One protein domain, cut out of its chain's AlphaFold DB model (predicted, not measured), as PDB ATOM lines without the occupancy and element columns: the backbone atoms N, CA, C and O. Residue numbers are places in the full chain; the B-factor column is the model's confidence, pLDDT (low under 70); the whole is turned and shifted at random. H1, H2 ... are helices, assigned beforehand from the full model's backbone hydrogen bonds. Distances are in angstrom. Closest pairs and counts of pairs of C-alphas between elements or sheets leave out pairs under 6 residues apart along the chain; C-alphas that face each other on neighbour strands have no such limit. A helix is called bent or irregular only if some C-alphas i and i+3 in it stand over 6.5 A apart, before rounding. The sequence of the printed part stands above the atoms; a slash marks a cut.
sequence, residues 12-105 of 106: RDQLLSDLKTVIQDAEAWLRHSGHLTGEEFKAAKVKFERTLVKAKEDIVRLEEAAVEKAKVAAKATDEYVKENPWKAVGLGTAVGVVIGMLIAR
ATOM      1  N   ARG A  12     182.292 171.509 246.784       70.81
ATOM      2  CA  ARG A  12     181.586 172.793 246.783       70.81
ATOM      3  C   ARG A  12     181.147 173.194 248.192       70.81
ATOM      4  O   ARG A  12     181.318 174.348 248.568       70.81
ATOM      5  N   ASP A  13     180.642 172.237 248.964       76.69
ATOM      6  CA  ASP A  13     180.219 172.430 250.351       76.69
ATOM      7  C   ASP A  13     181.410 172.800 251.251       76.69
ATOM      8  O   ASP A  13     181.305 173.693 252.094       76.69
ATOM      9  N   GLN A  14     182.580 172.201 251.009       71.12
ATOM     10  CA  GLN A  14     183.809 172.526 251.728       71.12
ATOM     11  C   GLN A  14     184.335 173.930 251.392       71.12
ATOM     12  O   GLN A  14     184.651 174.693 252.299       71.12
ATOM     13  N   LEU A  15     184.313 174.333 250.117       77.56
ATOM     14  CA  LEU A  15     184.672 175.699 249.713       77.56
ATOM     15  C   LEU A  15     183.738 176.757 250.321       77.56
ATOM     16  O   LEU A  15     184.189 177.834 250.708       77.56
ATOM     17  N   LEU A  16     182.438 176.461 250.413       79.88
ATOM     18  CA  LEU A  16     181.467 177.348 251.059       79.88
ATOM     19  C   LEU A  16     181.712 177.456 252.567       79.88
ATOM     20  O   LEU A  16     181.591 178.547 253.127       79.88
ATOM     21  N   SER A  17     182.084 176.350 253.213       85.56
ATOM     22  CA  SER A  17     182.482 176.330 254.621       85.56
ATOM     23  C   SER A  17     183.734 177.175 254.863       85.56
ATOM     24  O   SER A  17     183.733 178.043 255.734       85.56
ATOM     25  N   ASP A  18     184.776 176.984 254.056       76.12
ATOM     26  CA  ASP A  18     186.043 177.705 254.192       76.12
ATOM     27  C   ASP A  18     185.862 179.209 253.946       76.12
ATOM     28  O   ASP A  18     186.379 180.038 254.697       76.12
ATOM     29  N   LEU A  19     185.044 179.580 252.954       78.75
ATOM     30  CA  LEU A  19     184.701 180.976 252.685       78.75
ATOM     31  C   LEU A  19     183.965 181.621 253.867       78.75
ATOM     32  O   LEU A  19     184.259 182.759 254.234       78.75
ATOM     33  N   LYS A  20     183.023 180.896 254.478       80.50
ATOM     34  CA  LYS A  20     182.278 181.380 255.643       80.50
ATOM     35  C   LYS A  20     183.207 181.621 256.835       80.50
ATOM     36  O   LYS A  20     183.075 182.654 257.486       80.50
ATOM     37  N   THR A  21     184.167 180.728 257.069       88.69
ATOM     38  CA  THR A  21     185.182 180.877 258.122       88.69
ATOM     39  C   THR A  21     186.032 182.129 257.906       88.69
ATOM     40  O   THR A  21     186.170 182.942 258.815       88.69
ATOM     41  N   VAL A  22     186.528 182.353 256.684       81.19
ATOM     42  CA  VAL A  22     187.346 183.538 256.364       81.19
ATOM     43  C   VAL A  22     186.557 184.842 256.537       81.19
ATOM     44  O   VAL A  22     187.103 185.836 257.015       81.19
ATOM     45  N   ILE A  23     185.267 184.850 256.184       77.00
ATOM     46  CA  ILE A  23     184.386 186.008 256.394       77.00
ATOM     47  C   ILE A  23     184.173 186.268 257.890       77.00
ATOM     48  O   ILE A  23     184.244 187.418 258.317       77.00
ATOM     49  N   GLN A  24     183.953 185.222 258.691       80.81
ATOM     50  CA  GLN A  24     183.789 185.363 260.141       80.81
ATOM     51  C   GLN A  24     185.060 185.885 260.819       80.81
ATOM     52  O   GLN A  24     184.968 186.772 261.667       80.81
ATOM     53  N   ASP A  25     186.236 185.410 260.410       75.62
ATOM     54  CA  ASP A  25     187.517 185.915 260.913       75.62
ATOM     55  C   ASP A  25     187.732 187.385 260.527       75.62
ATOM     56  O   ASP A  25     188.166 188.192 261.351       75.62
ATOM     57  N   ALA A  26     187.364 187.766 259.300       68.38
ATOM     58  CA  ALA A  26     187.418 189.155 258.854       68.38
ATOM     59  C   ALA A  26     186.452 190.057 259.646       68.38
ATOM     60  O   ALA A  26     186.833 191.160 260.038       68.38
ATOM     61  N   GLU A  27     185.229 189.597 259.932       69.12
ATOM     62  CA  GLU A  27     184.260 190.324 260.765       69.12
ATOM     63  C   GLU A  27     184.717 190.449 262.223       69.12
ATOM     64  O   GLU A  27     184.553 191.512 262.827       69.12
ATOM     65  N   ALA A  28     185.314 189.398 262.793       72.00
ATOM     66  CA  ALA A  28     185.891 189.436 264.134       72.00
ATOM     67  C   ALA A  28     187.047 190.448 264.211       72.00
ATOM     68  O   ALA A  28     187.121 191.248 265.147       72.00
ATOM     69  N   TRP A  29     187.896 190.492 263.181       63.59
ATOM     70  CA  TRP A  29     189.000 191.447 263.087       63.59
ATOM     71  C   TRP A  29     188.513 192.892 262.899       63.59
ATOM     72  O   TRP A  29     189.056 193.820 263.506       63.59
ATOM     73  N   LEU A  30     187.430 193.092 262.139       59.88
ATOM     74  CA  LEU A  30     186.779 194.394 261.969       59.88
ATOM     75  C   LEU A  30     186.151 194.889 263.283       59.88
ATOM     76  O   LEU A  30     186.288 196.058 263.636       59.88
ATOM     77  N   ARG A  31     185.513 193.991 264.045       63.31
ATOM     78  CA  ARG A  31     184.926 194.299 265.361       63.31
ATOM     79  C   ARG A  31     185.984 194.626 266.415       63.31
ATOM     80  O   ARG A  31     185.708 195.409 267.320       63.31
ATOM     81  N   HIS A  32     187.193 194.083 266.287       54.09
ATOM     82  CA  HIS A  32     188.329 194.395 267.162       54.09
ATOM     83  C   HIS A  32     189.212 195.553 266.665       54.09
ATOM     84  O   HIS A  32     190.022 196.071 267.433       54.09
ATOM     85  N   SER A  33     188.997 196.050 265.440       53.88
ATOM     86  CA  SER A  33     189.727 197.199 264.877       53.88
ATOM     87  C   SER A  33     189.441 198.536 265.576       53.88
ATOM     88  O   SER A  33     190.149 199.509 265.334       53.88
ATOM     89  N   GLY A  34     188.468 198.594 266.492       53.12
ATOM     90  CA  GLY A  34     188.271 199.746 267.380       53.12
ATOM     91  C   GLY A  34     189.277 199.848 268.539       53.12
ATOM     92  O   GLY A  34     189.313 200.881 269.197       53.12
ATOM     93  N   HIS A  35     190.070 198.800 268.813       55.16
ATOM     94  CA  HIS A  35     190.935 198.697 270.006       55.16
ATOM     95  C   HIS A  35     192.402 198.317 269.702       55.16
ATOM     96  O   HIS A  35     193.156 198.009 270.625       55.16
ATOM     97  N   LEU A  36     192.843 198.328 268.438       53.22
ATOM     98  CA  LEU A  36     194.233 197.991 268.099       53.22
ATOM     99  C   LEU A  36     195.178 199.125 268.532       53.22
ATOM    100  O   LEU A  36     195.131 200.234 267.997       53.22
ATOM    101  N   THR A  37     196.051 198.848 269.501       64.19
ATOM    102  CA  THR A  37     197.151 199.741 269.883       64.19
ATOM    103  C   THR A  37     198.139 199.886 268.715       64.19
ATOM    104  O   THR A  37     198.260 199.007 267.861       64.19
ATOM    105  N   GLY A  38     198.852 201.015 268.639       60.16
ATOM    106  CA  GLY A  38     199.691 201.366 267.480       60.16
ATOM    107  C   GLY A  38     200.790 200.353 267.114       60.16
ATOM    108  O   GLY A  38     201.274 200.366 265.980       60.16
ATOM    109  N   GLU A  39     201.170 199.460 268.030       65.75
ATOM    110  CA  GLU A  39     202.098 198.353 267.765       65.75
ATOM    111  C   GLU A  39     201.453 197.205 266.974       65.75
ATOM    112  O   GLU A  39     202.046 196.743 265.998       65.75
ATOM    113  N   GLU A  40     200.217 196.817 267.298       61.38
ATOM    114  CA  GLU A  40     199.470 195.782 266.565       61.38
ATOM    115  C   GLU A  40     199.171 196.231 265.125       61.38
ATOM    116  O   GLU A  40     199.319 195.466 264.169       61.38
ATOM    117  N   PHE A  41     198.844 197.517 264.940       62.75
ATOM    118  CA  PHE A  41     198.672 198.108 263.609       62.75
ATOM    119  C   PHE A  41     199.979 198.104 262.801       62.75
ATOM    120  O   PHE A  41     199.978 197.792 261.607       62.75
ATOM    121  N   LYS A  42     201.119 198.402 263.439       67.88
ATOM    122  CA  LYS A  42     202.439 198.312 262.795       67.88
ATOM    123  C   LYS A  42     202.763 196.880 262.374       67.88
ATOM    124  O   LYS A  42     203.203 196.677 261.242       67.88
ATOM    125  N   ALA A  43     202.521 195.896 263.235       73.19
ATOM    126  CA  ALA A  43     202.752 194.488 262.915       73.19
ATOM    127  C   ALA A  43     201.859 194.011 261.753       73.19
ATOM    128  O   ALA A  43     202.340 193.359 260.819       73.19
ATOM    129  N   ALA A  44     200.581 194.405 261.754       68.31
ATOM    130  CA  ALA A  44     199.647 194.120 260.667       68.31
ATOM    131  C   ALA A  44     200.090 194.762 259.343       68.31
ATOM    132  O   ALA A  44     200.100 194.091 258.310       68.31
ATOM    133  N   LYS A  45     200.540 196.024 259.375       68.06
ATOM    134  CA  LYS A  45     201.079 196.725 258.202       68.06
ATOM    135  C   LYS A  45     202.297 196.006 257.618       68.06
ATOM    136  O   LYS A  45     202.340 195.778 256.415       68.06
ATOM    137  N   VAL A  46     203.238 195.568 258.455       81.81
ATOM    138  CA  VAL A  46     204.429 194.823 258.006       81.81
ATOM    139  C   VAL A  46     204.049 193.480 257.372       81.81
ATOM    140  O   VAL A  46     204.610 193.088 256.345       81.81
ATOM    141  N   LYS A  47     203.075 192.762 257.947       72.88
ATOM    142  CA  LYS A  47     202.570 191.505 257.373       72.88
ATOM    143  C   LYS A  47     201.871 191.745 256.030       72.88
ATOM    144  O   LYS A  47     202.063 190.968 255.092       72.88
ATOM    145  N   PHE A  48     201.109 192.830 255.921       69.94
ATOM    146  CA  PHE A  48     200.432 193.240 254.693       69.94
ATOM    147  C   PHE A  48     201.425 193.622 253.588       69.94
ATOM    148  O   PHE A  48     201.337 193.096 252.482       69.94
ATOM    149  N   GLU A  49     202.428 194.445 253.899       76.44
ATOM    150  CA  GLU A  49     203.496 194.820 252.964       76.44
ATOM    151  C   GLU A  49     204.263 193.592 252.463       76.44
ATOM    152  O   GLU A  49     204.463 193.436 251.259       76.44
ATOM    153  N   ARG A  50     204.605 192.652 253.355       83.00
ATOM    154  CA  ARG A  50     205.254 191.389 252.969       83.00
ATOM    155  C   ARG A  50     204.380 190.549 252.037       83.00
ATOM    156  O   ARG A  50     204.884 189.947 251.092       83.00
ATOM    157  N   THR A  51     203.078 190.506 252.305       70.62
ATOM    158  CA  THR A  51     202.115 189.761 251.483       70.62
ATOM    159  C   THR A  51     201.970 190.399 250.105       70.62
ATOM    160  O   THR A  51     201.949 189.684 249.108       70.62
ATOM    161  N   LEU A  52     201.959 191.732 250.024       73.62
ATOM    162  CA  LEU A  52     201.931 192.460 248.756       73.62
ATOM    163  C   LEU A  52     203.192 192.247 247.918       73.62
ATOM    164  O   LEU A  52     203.083 192.087 246.704       73.62
ATOM    165  N   VAL A  53     204.373 192.233 248.538       83.56
ATOM    166  CA  VAL A  53     205.630 191.944 247.827       83.56
ATOM    167  C   VAL A  53     205.589 190.536 247.240       83.56
ATOM    168  O   VAL A  53     205.824 190.368 246.048       83.56
ATOM    169  N   LYS A  54     205.185 189.546 248.041       75.00
ATOM    170  CA  LYS A  54     205.074 188.157 247.586       75.00
ATOM    171  C   LYS A  54     204.036 187.993 246.470       75.00
ATOM    172  O   LYS A  54     204.308 187.344 245.471       75.00
ATOM    173  N   ALA A  55     202.883 188.647 246.595       66.56
ATOM    174  CA  ALA A  55     201.856 188.641 245.557       66.56
ATOM    175  C   ALA A  55     202.346 189.279 244.248       66.56
ATOM    176  O   ALA A  55     202.051 188.765 243.176       66.56
ATOM    177  N   LYS A  56     203.121 190.373 244.311       69.31
ATOM    178  CA  LYS A  56     203.748 190.966 243.119       69.31
ATOM    179  C   LYS A  56     204.740 190.010 242.462       69.31
ATOM    180  O   LYS A  56     204.710 189.868 241.247       69.31
ATOM    181  N   GLU A  57     205.593 189.355 243.243       76.69
ATOM    182  CA  GLU A  57     206.544 188.366 242.722       76.69
ATOM    183  C   GLU A  57     205.831 187.171 242.078       76.69
ATOM    184  O   GLU A  57     206.222 186.731 240.998       76.69
ATOM    185  N   ASP A  58     204.758 186.684 242.700       71.25
ATOM    186  CA  ASP A  58     203.945 185.594 242.163       71.25
ATOM    187  C   ASP A  58     203.213 186.017 240.879       71.25
ATOM    188  O   ASP A  58     203.159 185.233 239.936       71.25
ATOM    189  N   ILE A  59     202.717 187.259 240.791       67.38
ATOM    190  CA  ILE A  59     202.124 187.811 239.560       67.38
ATOM    191  C   ILE A  59     203.155 187.846 238.433       67.38
ATOM    192  O   ILE A  59     202.846 187.382 237.342       67.38
ATOM    193  N   VAL A  60     204.373 188.326 238.694       72.94
ATOM    194  CA  VAL A  60     205.448 188.372 237.686       72.94
ATOM    195  C   VAL A  60     205.841 186.961 237.233       72.94
ATOM    196  O   VAL A  60     206.037 186.719 236.048       72.94
ATOM    197  N   ARG A  61     205.893 185.985 238.148       69.81
ATOM    198  CA  ARG A  61     206.153 184.574 237.797       69.81
ATOM    199  C   ARG A  61     205.012 183.941 237.005       69.81
ATOM    200  O   ARG A  61     205.248 183.114 236.127       69.81
ATOM    201  N   LEU A  62     203.775 184.295 237.335       62.88
ATOM    202  CA  LEU A  62     202.589 183.834 236.622       62.88
ATOM    203  C   LEU A  62     202.427 184.538 235.276       62.88
ATOM    204  O   LEU A  62     201.748 183.988 234.418       62.88
ATOM    205  N   GLU A  63     203.047 185.701 235.075       63.75
ATOM    206  CA  GLU A  63     202.917 186.514 233.870       63.75
ATOM    207  C   GLU A  63     203.355 185.744 232.626       63.75
ATOM    208  O   GLU A  63     202.604 185.703 231.665       63.75
ATOM    209  N   GLU A  64     204.478 185.024 232.644       67.81
ATOM    210  CA  GLU A  64     204.926 184.266 231.465       67.81
ATOM    211  C   GLU A  64     203.936 183.155 231.073       67.81
ATOM    212  O   GLU A  64     203.514 183.050 229.917       67.81
ATOM    213  N   ALA A  65     203.501 182.353 232.048       67.75
ATOM    214  CA  ALA A  65     202.549 181.269 231.812       67.75
ATOM    215  C   ALA A  65     201.140 181.794 231.484       67.75
ATOM    216  O   ALA A  65     200.425 181.195 230.679       67.75
ATOM    217  N   ALA A  66     200.728 182.903 232.099       68.12
ATOM    218  CA  ALA A  66     199.454 183.556 231.840       68.12
ATOM    219  C   ALA A  66     199.451 184.248 230.478       68.12
ATOM    220  O   ALA A  66     198.448 184.162 229.783       68.12
ATOM    221  N   VAL A  67     200.559 184.865 230.062       72.94
ATOM    222  CA  VAL A  67     200.719 185.505 228.753       72.94
ATOM    223  C   VAL A  67     200.689 184.461 227.648       72.94
ATOM    224  O   VAL A  67     199.970 184.653 226.670       72.94
ATOM    225  N   GLU A  68     201.385 183.333 227.791       76.12
ATOM    226  CA  GLU A  68     201.291 182.256 226.798       76.12
ATOM    227  C   GLU A  68     199.878 181.670 226.723       76.12
ATOM    228  O   GLU A  68     199.305 181.554 225.637       76.12
ATOM    229  N   LYS A  69     199.245 181.398 227.870       73.81
ATOM    230  CA  LYS A  69     197.845 180.948 227.891       73.81
ATOM    231  C   LYS A  69     196.890 181.992 227.313       73.81
ATOM    232  O   LYS A  69     195.962 181.624 226.595       73.81
ATOM    233  N   ALA A  70     197.127 183.276 227.568       71.62
ATOM    234  CA  ALA A  70     196.344 184.376 227.024       71.62
ATOM    235  C   ALA A  70     196.514 184.485 225.507       71.62
ATOM    236  O   ALA A  70     195.518 184.644 224.811       71.62
ATOM    237  N   LYS A  71     197.729 184.322 224.965       76.94
ATOM    238  CA  LYS A  71     197.969 184.281 223.512       76.94
ATOM    239  C   LYS A  71     197.231 183.120 222.849       76.94
ATOM    240  O   LYS A  71     196.630 183.308 221.792       76.94
ATOM    241  N   VAL A  72     197.257 181.931 223.456       80.31
ATOM    242  CA  VAL A  72     196.530 180.756 222.947       80.31
ATOM    243  C   VAL A  72     195.020 180.992 222.985       80.31
ATOM    244  O   VAL A  72     194.342 180.783 221.981       80.31
ATOM    245  N   ALA A  73     194.496 181.486 224.108       72.19
ATOM    246  CA  ALA A  73     193.078 181.802 224.251       72.19
ATOM    247  C   ALA A  73     192.632 182.919 223.294       72.19
ATOM    248  O   ALA A  73     191.549 182.832 222.717       72.19
ATOM    249  N   ALA A  74     193.472 183.932 223.071       73.31
ATOM    250  CA  ALA A  74     193.210 185.018 222.134       73.31
ATOM    251  C   ALA A  74     193.113 184.501 220.696       73.31
ATOM    252  O   ALA A  74     192.154 184.833 220.012       73.31
ATOM    253  N   LYS A  75     194.034 183.628 220.263       76.31
ATOM    254  CA  LYS A  75     193.965 182.996 218.933       76.31
ATOM    255  C   LYS A  75     192.712 182.140 218.755       76.31
ATOM    256  O   LYS A  75     192.047 182.245 217.733       76.31
ATOM    257  N   ALA A  76     192.374 181.317 219.747       75.00
ATOM    258  CA  ALA A  76     191.161 180.497 219.700       75.00
ATOM    259  C   ALA A  76     189.886 181.357 219.656       75.00
ATOM    260  O   ALA A  76     188.924 181.022 218.968       75.00
ATOM    261  N   THR A  77     189.891 182.482 220.373       73.25
ATOM    262  CA  THR A  77     188.776 183.433 220.365       73.25
ATOM    263  C   THR A  77     188.680 184.166 219.029       73.25
ATOM    264  O   THR A  77     187.581 184.280 218.504       73.25
ATOM    265  N   ASP A  78     189.800 184.613 218.452       75.12
ATOM    266  CA  ASP A  78     189.852 185.298 217.153       75.12
ATOM    267  C   ASP A  78     189.248 184.438 216.030       75.12
ATOM    268  O   ASP A  78     188.369 184.899 215.300       75.12
ATOM    269  N   GLU A  79     189.613 183.152 215.973       76.44
ATOM    270  CA  GLU A  79     189.027 182.198 215.021       76.44
ATOM    271  C   GLU A  79     187.515 182.019 215.260       76.44
ATOM    272  O   GLU A  79     186.711 182.103 214.332       76.44
ATOM    273  N   TYR A  80     187.091 181.875 216.521       74.94
ATOM    274  CA  TYR A  80     185.674 181.723 216.867       74.94
ATOM    275  C   TYR A  80     184.830 182.961 216.516       74.94
ATOM    276  O   TYR A  80     183.701 182.834 216.030       74.94
ATOM    277  N   VAL A  81     185.361 184.169 216.743       81.69
ATOM    278  CA  VAL A  81     184.696 185.426 216.367       81.69
ATOM    279  C   VAL A  81     184.577 185.534 214.851       81.69
ATOM    280  O   VAL A  81     183.529 185.952 214.357       81.69
ATOM    281  N   LYS A  82     185.611 185.120 214.115       79.06
ATOM    282  CA  LYS A  82     185.613 185.120 212.650       79.06
ATOM    283  C   LYS A  82     184.542 184.194 212.070       79.06
ATOM    284  O   LYS A  82     183.884 184.567 211.101       79.06
ATOM    285  N   GLU A  83     184.318 183.033 212.684       81.31
ATOM    286  CA  GLU A  83     183.271 182.090 212.270       81.31
ATOM    287  C   GLU A  83     181.856 182.510 212.709       81.31
ATOM    288  O   GLU A  83     180.877 182.219 212.021       81.31
ATOM    289  N   ASN A  84     181.710 183.175 213.863       77.94
ATOM    290  CA  ASN A  84     180.407 183.483 214.468       77.94
ATOM    291  C   ASN A  84     180.322 184.922 215.030       77.94
ATOM    292  O   ASN A  84     180.096 185.104 216.235       77.94
ATOM    293  N   PRO A  85     180.396 185.967 214.182       81.44
ATOM    294  CA  PRO A  85     180.534 187.354 214.637       81.44
ATOM    295  C   PRO A  85     179.353 187.820 215.501       81.44
ATOM    296  O   PRO A  85     179.542 188.374 216.582       81.44
ATOM    297  N   TRP A  86     178.116 187.517 215.092       86.19
ATOM    298  CA  TRP A  86     176.916 187.935 215.828       86.19
ATOM    299  C   TRP A  86     176.744 187.230 217.186       86.19
ATOM    300  O   TRP A  86     176.249 187.843 218.132       86.19
ATOM    301  N   LYS A  87     177.188 185.970 217.331       81.81
ATOM    302  CA  LYS A  87     177.125 185.245 218.618       81.81
ATOM    303  C   LYS A  87     178.198 185.726 219.589       81.81
ATOM    304  O   LYS A  87     177.917 185.867 220.777       81.81
ATOM    305  N   ALA A  88     179.398 186.009 219.081       83.25
ATOM    306  CA  ALA A  88     180.485 186.566 219.875       83.25
ATOM    307  C   ALA A  88     180.106 187.925 220.481       83.25
ATOM    308  O   ALA A  88     180.281 188.132 221.681       83.25
ATOM    309  N   VAL A  89     179.499 188.814 219.684       86.50
ATOM    310  CA  VAL A  89     178.991 190.111 220.166       86.50
ATOM    311  C   VAL A  89     177.898 189.922 221.222       86.50
ATOM    312  O   VAL A  89     177.934 190.583 222.258       86.50
ATOM    313  N   GLY A  90     176.956 188.998 221.008       89.12
ATOM    314  CA  GLY A  90     175.880 188.721 221.966       89.12
ATOM    315  C   GLY A  90     176.391 188.210 223.316       89.12
ATOM    316  O   GLY A  90     176.001 188.727 224.364       89.12
ATOM    317  N   LEU A  91     177.313 187.242 223.301       86.94
ATOM    318  CA  LEU A  91     177.915 186.703 224.520       86.94
ATOM    319  C   LEU A  91     178.791 187.747 225.226       86.94
ATOM    320  O   LEU A  91     178.671 187.925 226.436       86.94
ATOM    321  N   GLY A  92     179.628 188.470 224.473       86.25
ATOM    322  CA  GLY A  92     180.484 189.524 225.018       86.25
ATOM    323  C   GLY A  92     179.676 190.642 225.675       86.25
ATOM    324  O   GLY A  92     179.988 191.061 226.788       86.25
ATOM    325  N   THR A  93     178.579 191.061 225.039       93.88
ATOM    326  CA  THR A  93     177.667 192.071 225.593       93.88
ATOM    327  C   THR A  93     176.986 191.563 226.862       93.88
ATOM    328  O   THR A  93     176.968 192.273 227.862       93.88
ATOM    329  N   ALA A  94     176.477 190.327 226.871       91.00
ATOM    330  CA  ALA A  94     175.831 189.751 228.052       91.00
ATOM    331  C   ALA A  94     176.786 189.682 229.256       91.00
ATOM    332  O   ALA A  94     176.435 190.111 230.356       91.00
ATOM    333  N   VAL A  95     178.013 189.202 229.043       93.25
ATOM    334  CA  VAL A  95     179.039 189.132 230.093       93.25
ATOM    335  C   VAL A  95     179.433 190.534 230.565       93.25
ATOM    336  O   VAL A  95     179.475 190.786 231.769       93.25
ATOM    337  N   GLY A  96     179.661 191.464 229.634       88.44
ATOM    338  CA  GLY A  96     179.994 192.853 229.947       88.44
ATOM    339  C   GLY A  96     178.910 193.555 230.765       88.44
ATOM    340  O   GLY A  96     179.228 194.243 231.732       88.44
ATOM    341  N   VAL A  97     177.632 193.325 230.447       94.75
ATOM    342  CA  VAL A  97     176.489 193.866 231.199       94.75
ATOM    343  C   VAL A  97     176.443 193.304 232.617       94.75
ATOM    344  O   VAL A  97     176.268 194.071 233.561       94.75
ATOM    345  N   VAL A  98     176.641 191.995 232.799       94.06
ATOM    346  CA  VAL A  98     176.654 191.378 234.137       94.06
ATOM    347  C   VAL A  98     177.784 191.956 234.989       94.06
ATOM    348  O   VAL A  98     177.551 192.353 236.131       94.06
ATOM    349  N   ILE A  99     178.993 192.056 234.434       92.88
ATOM    350  CA  ILE A  99     180.149 192.625 235.141       92.88
ATOM    351  C   ILE A  99     179.913 194.107 235.455       92.88
ATOM    352  O   ILE A  99     180.099 194.530 236.595       92.88
ATOM    353  N   GLY A 100     179.453 194.887 234.474       91.44
ATOM    354  CA  GLY A 100     179.138 196.303 234.649       91.44
ATOM    355  C   GLY A 100     178.074 196.532 235.723       91.44
ATOM    356  O   GLY A 100     178.231 197.412 236.564       91.44
ATOM    357  N   MET A 101     177.042 195.687 235.767       94.94
ATOM    358  CA  MET A 101     176.001 195.736 236.793       94.94
ATOM    359  C   MET A 101     176.551 195.424 238.189       94.94
ATOM    360  O   MET A 101     176.132 196.047 239.158       94.94
ATOM    361  N   LEU A 102     177.484 194.477 238.324       89.94
ATOM    362  CA  LEU A 102     178.113 194.170 239.613       89.94
ATOM    363  C   LEU A 102     178.999 195.317 240.116       89.94
ATOM    364  O   LEU A 102     179.005 195.588 241.315       89.94
ATOM    365  N   ILE A 103     179.712 196.001 239.218       92.62
ATOM    366  CA  ILE A 103     180.549 197.162 239.560       92.62
ATOM    367  C   ILE A 103     179.679 198.367 239.931       92.62
ATOM    368  O   ILE A 103     179.940 199.010 240.941       92.62
ATOM    369  N   ALA A 104     178.614 198.630 239.171       87.06
ATOM    370  CA  ALA A 104     177.685 199.737 239.414       87.06
ATOM    371  C   ALA A 104     176.839 199.577 240.695       87.06
ATOM    372  O   ALA A 104     176.085 200.477 241.053       87.06
ATOM    373  N   ARG A 105     176.925 198.423 241.371       75.88
ATOM    374  CA  ARG A 105     176.230 198.125 242.634       75.88
ATOM    375  C   ARG A 105     177.055 198.448 243.888       75.88
ATOM    376  O   ARG A 105     176.638 198.059 244.979       75.88
TER     377      ARG A 105
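AT A GLANCE: This is residues 12 to 105 of the 106 residues of the protein "DUF883 family protein" of Massilia sp. NEAU-DD11 (UniProt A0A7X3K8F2). An open frame of three helices, with an empty middle: the long, kinked helix H2 makes the longest axis, H3 folds back from its far end, and H1 slants away from its near end. H2 and H3 meet in a narrow V at their link, while H1 reaches out as a free arm joined to the rest through its link to H2. The printed part has 94 residues with three named helices, in the order H1, H2, H3, and no named strand; the class is all helix. The whole is extended, with a radius of gyration of the C-alphas of 21.0 A, and the C-alphas span 61 by 31 by 29 A along their three main axes.

IN THESE COORDINATES: H1 is residues 12 to 32, from C-alpha 12 at (181.586, 172.793, 246.783) to C-alpha 32, 30.5 A away. H2 is residues 38 to 83, the longest helix with 46 residues; it begins at C-alpha 38 at (199.691, 201.366, 267.480), and its first and last C-alphas are 60.7 A apart. H2 has a kink of 45 degrees near residue 64. It is neither bent nor irregular, but only just: C-alphas 61 and 64 are 6.5 A apart. H3 is residues 85 to 103, 26.8 A from first to last C-alpha, and ends at C-alpha 103 at (180.549, 197.162, 239.560).

HOW THE PARTS SIT: H1 stands free over residues 12 to 32. It is apart from H3, and it is also apart from H2, which follows it in the chain after a tight link of 5 residues. H2 stands free over residues 45 to 76. H2 and H3 touch only at the corner by their link, and only just, with 3 pairs of C-alphas within 8 A. H2 touches H3 with residues 80 to 81 alone, and H3 touches H2 with residues 87 to 88 alone; the closest C-alphas of the two helices are those of Val 81 and Ala 88, 5.6 A apart. The lines of H2 and H3 stand at a shallow tilt of 15 degrees, opposite ways, with their centres 23.6 A apart. In H1 and H3 every O i to N i+4 pair is within hydrogen-bond range; in H2 it is 40 of 42.

THE WHOLE: The outline is only just elongated. The two C-alphas farthest apart are those of Thr 37 and Glu 83, 61.8 A. The first and last printed C-alphas, of Arg 12 and Arg 105, are 26.2 A apart. The printed part has no cut. Both links are tight, H1 to H2 and H2 to H3, the latter with 1 residue. The mean pLDDT of the printed part is 75.5, with H3 at 89, H1 at 74 and H2 at 72. In this model 28 printed residues are under 70, among them residues 29 to 42 and residues 61 to 66.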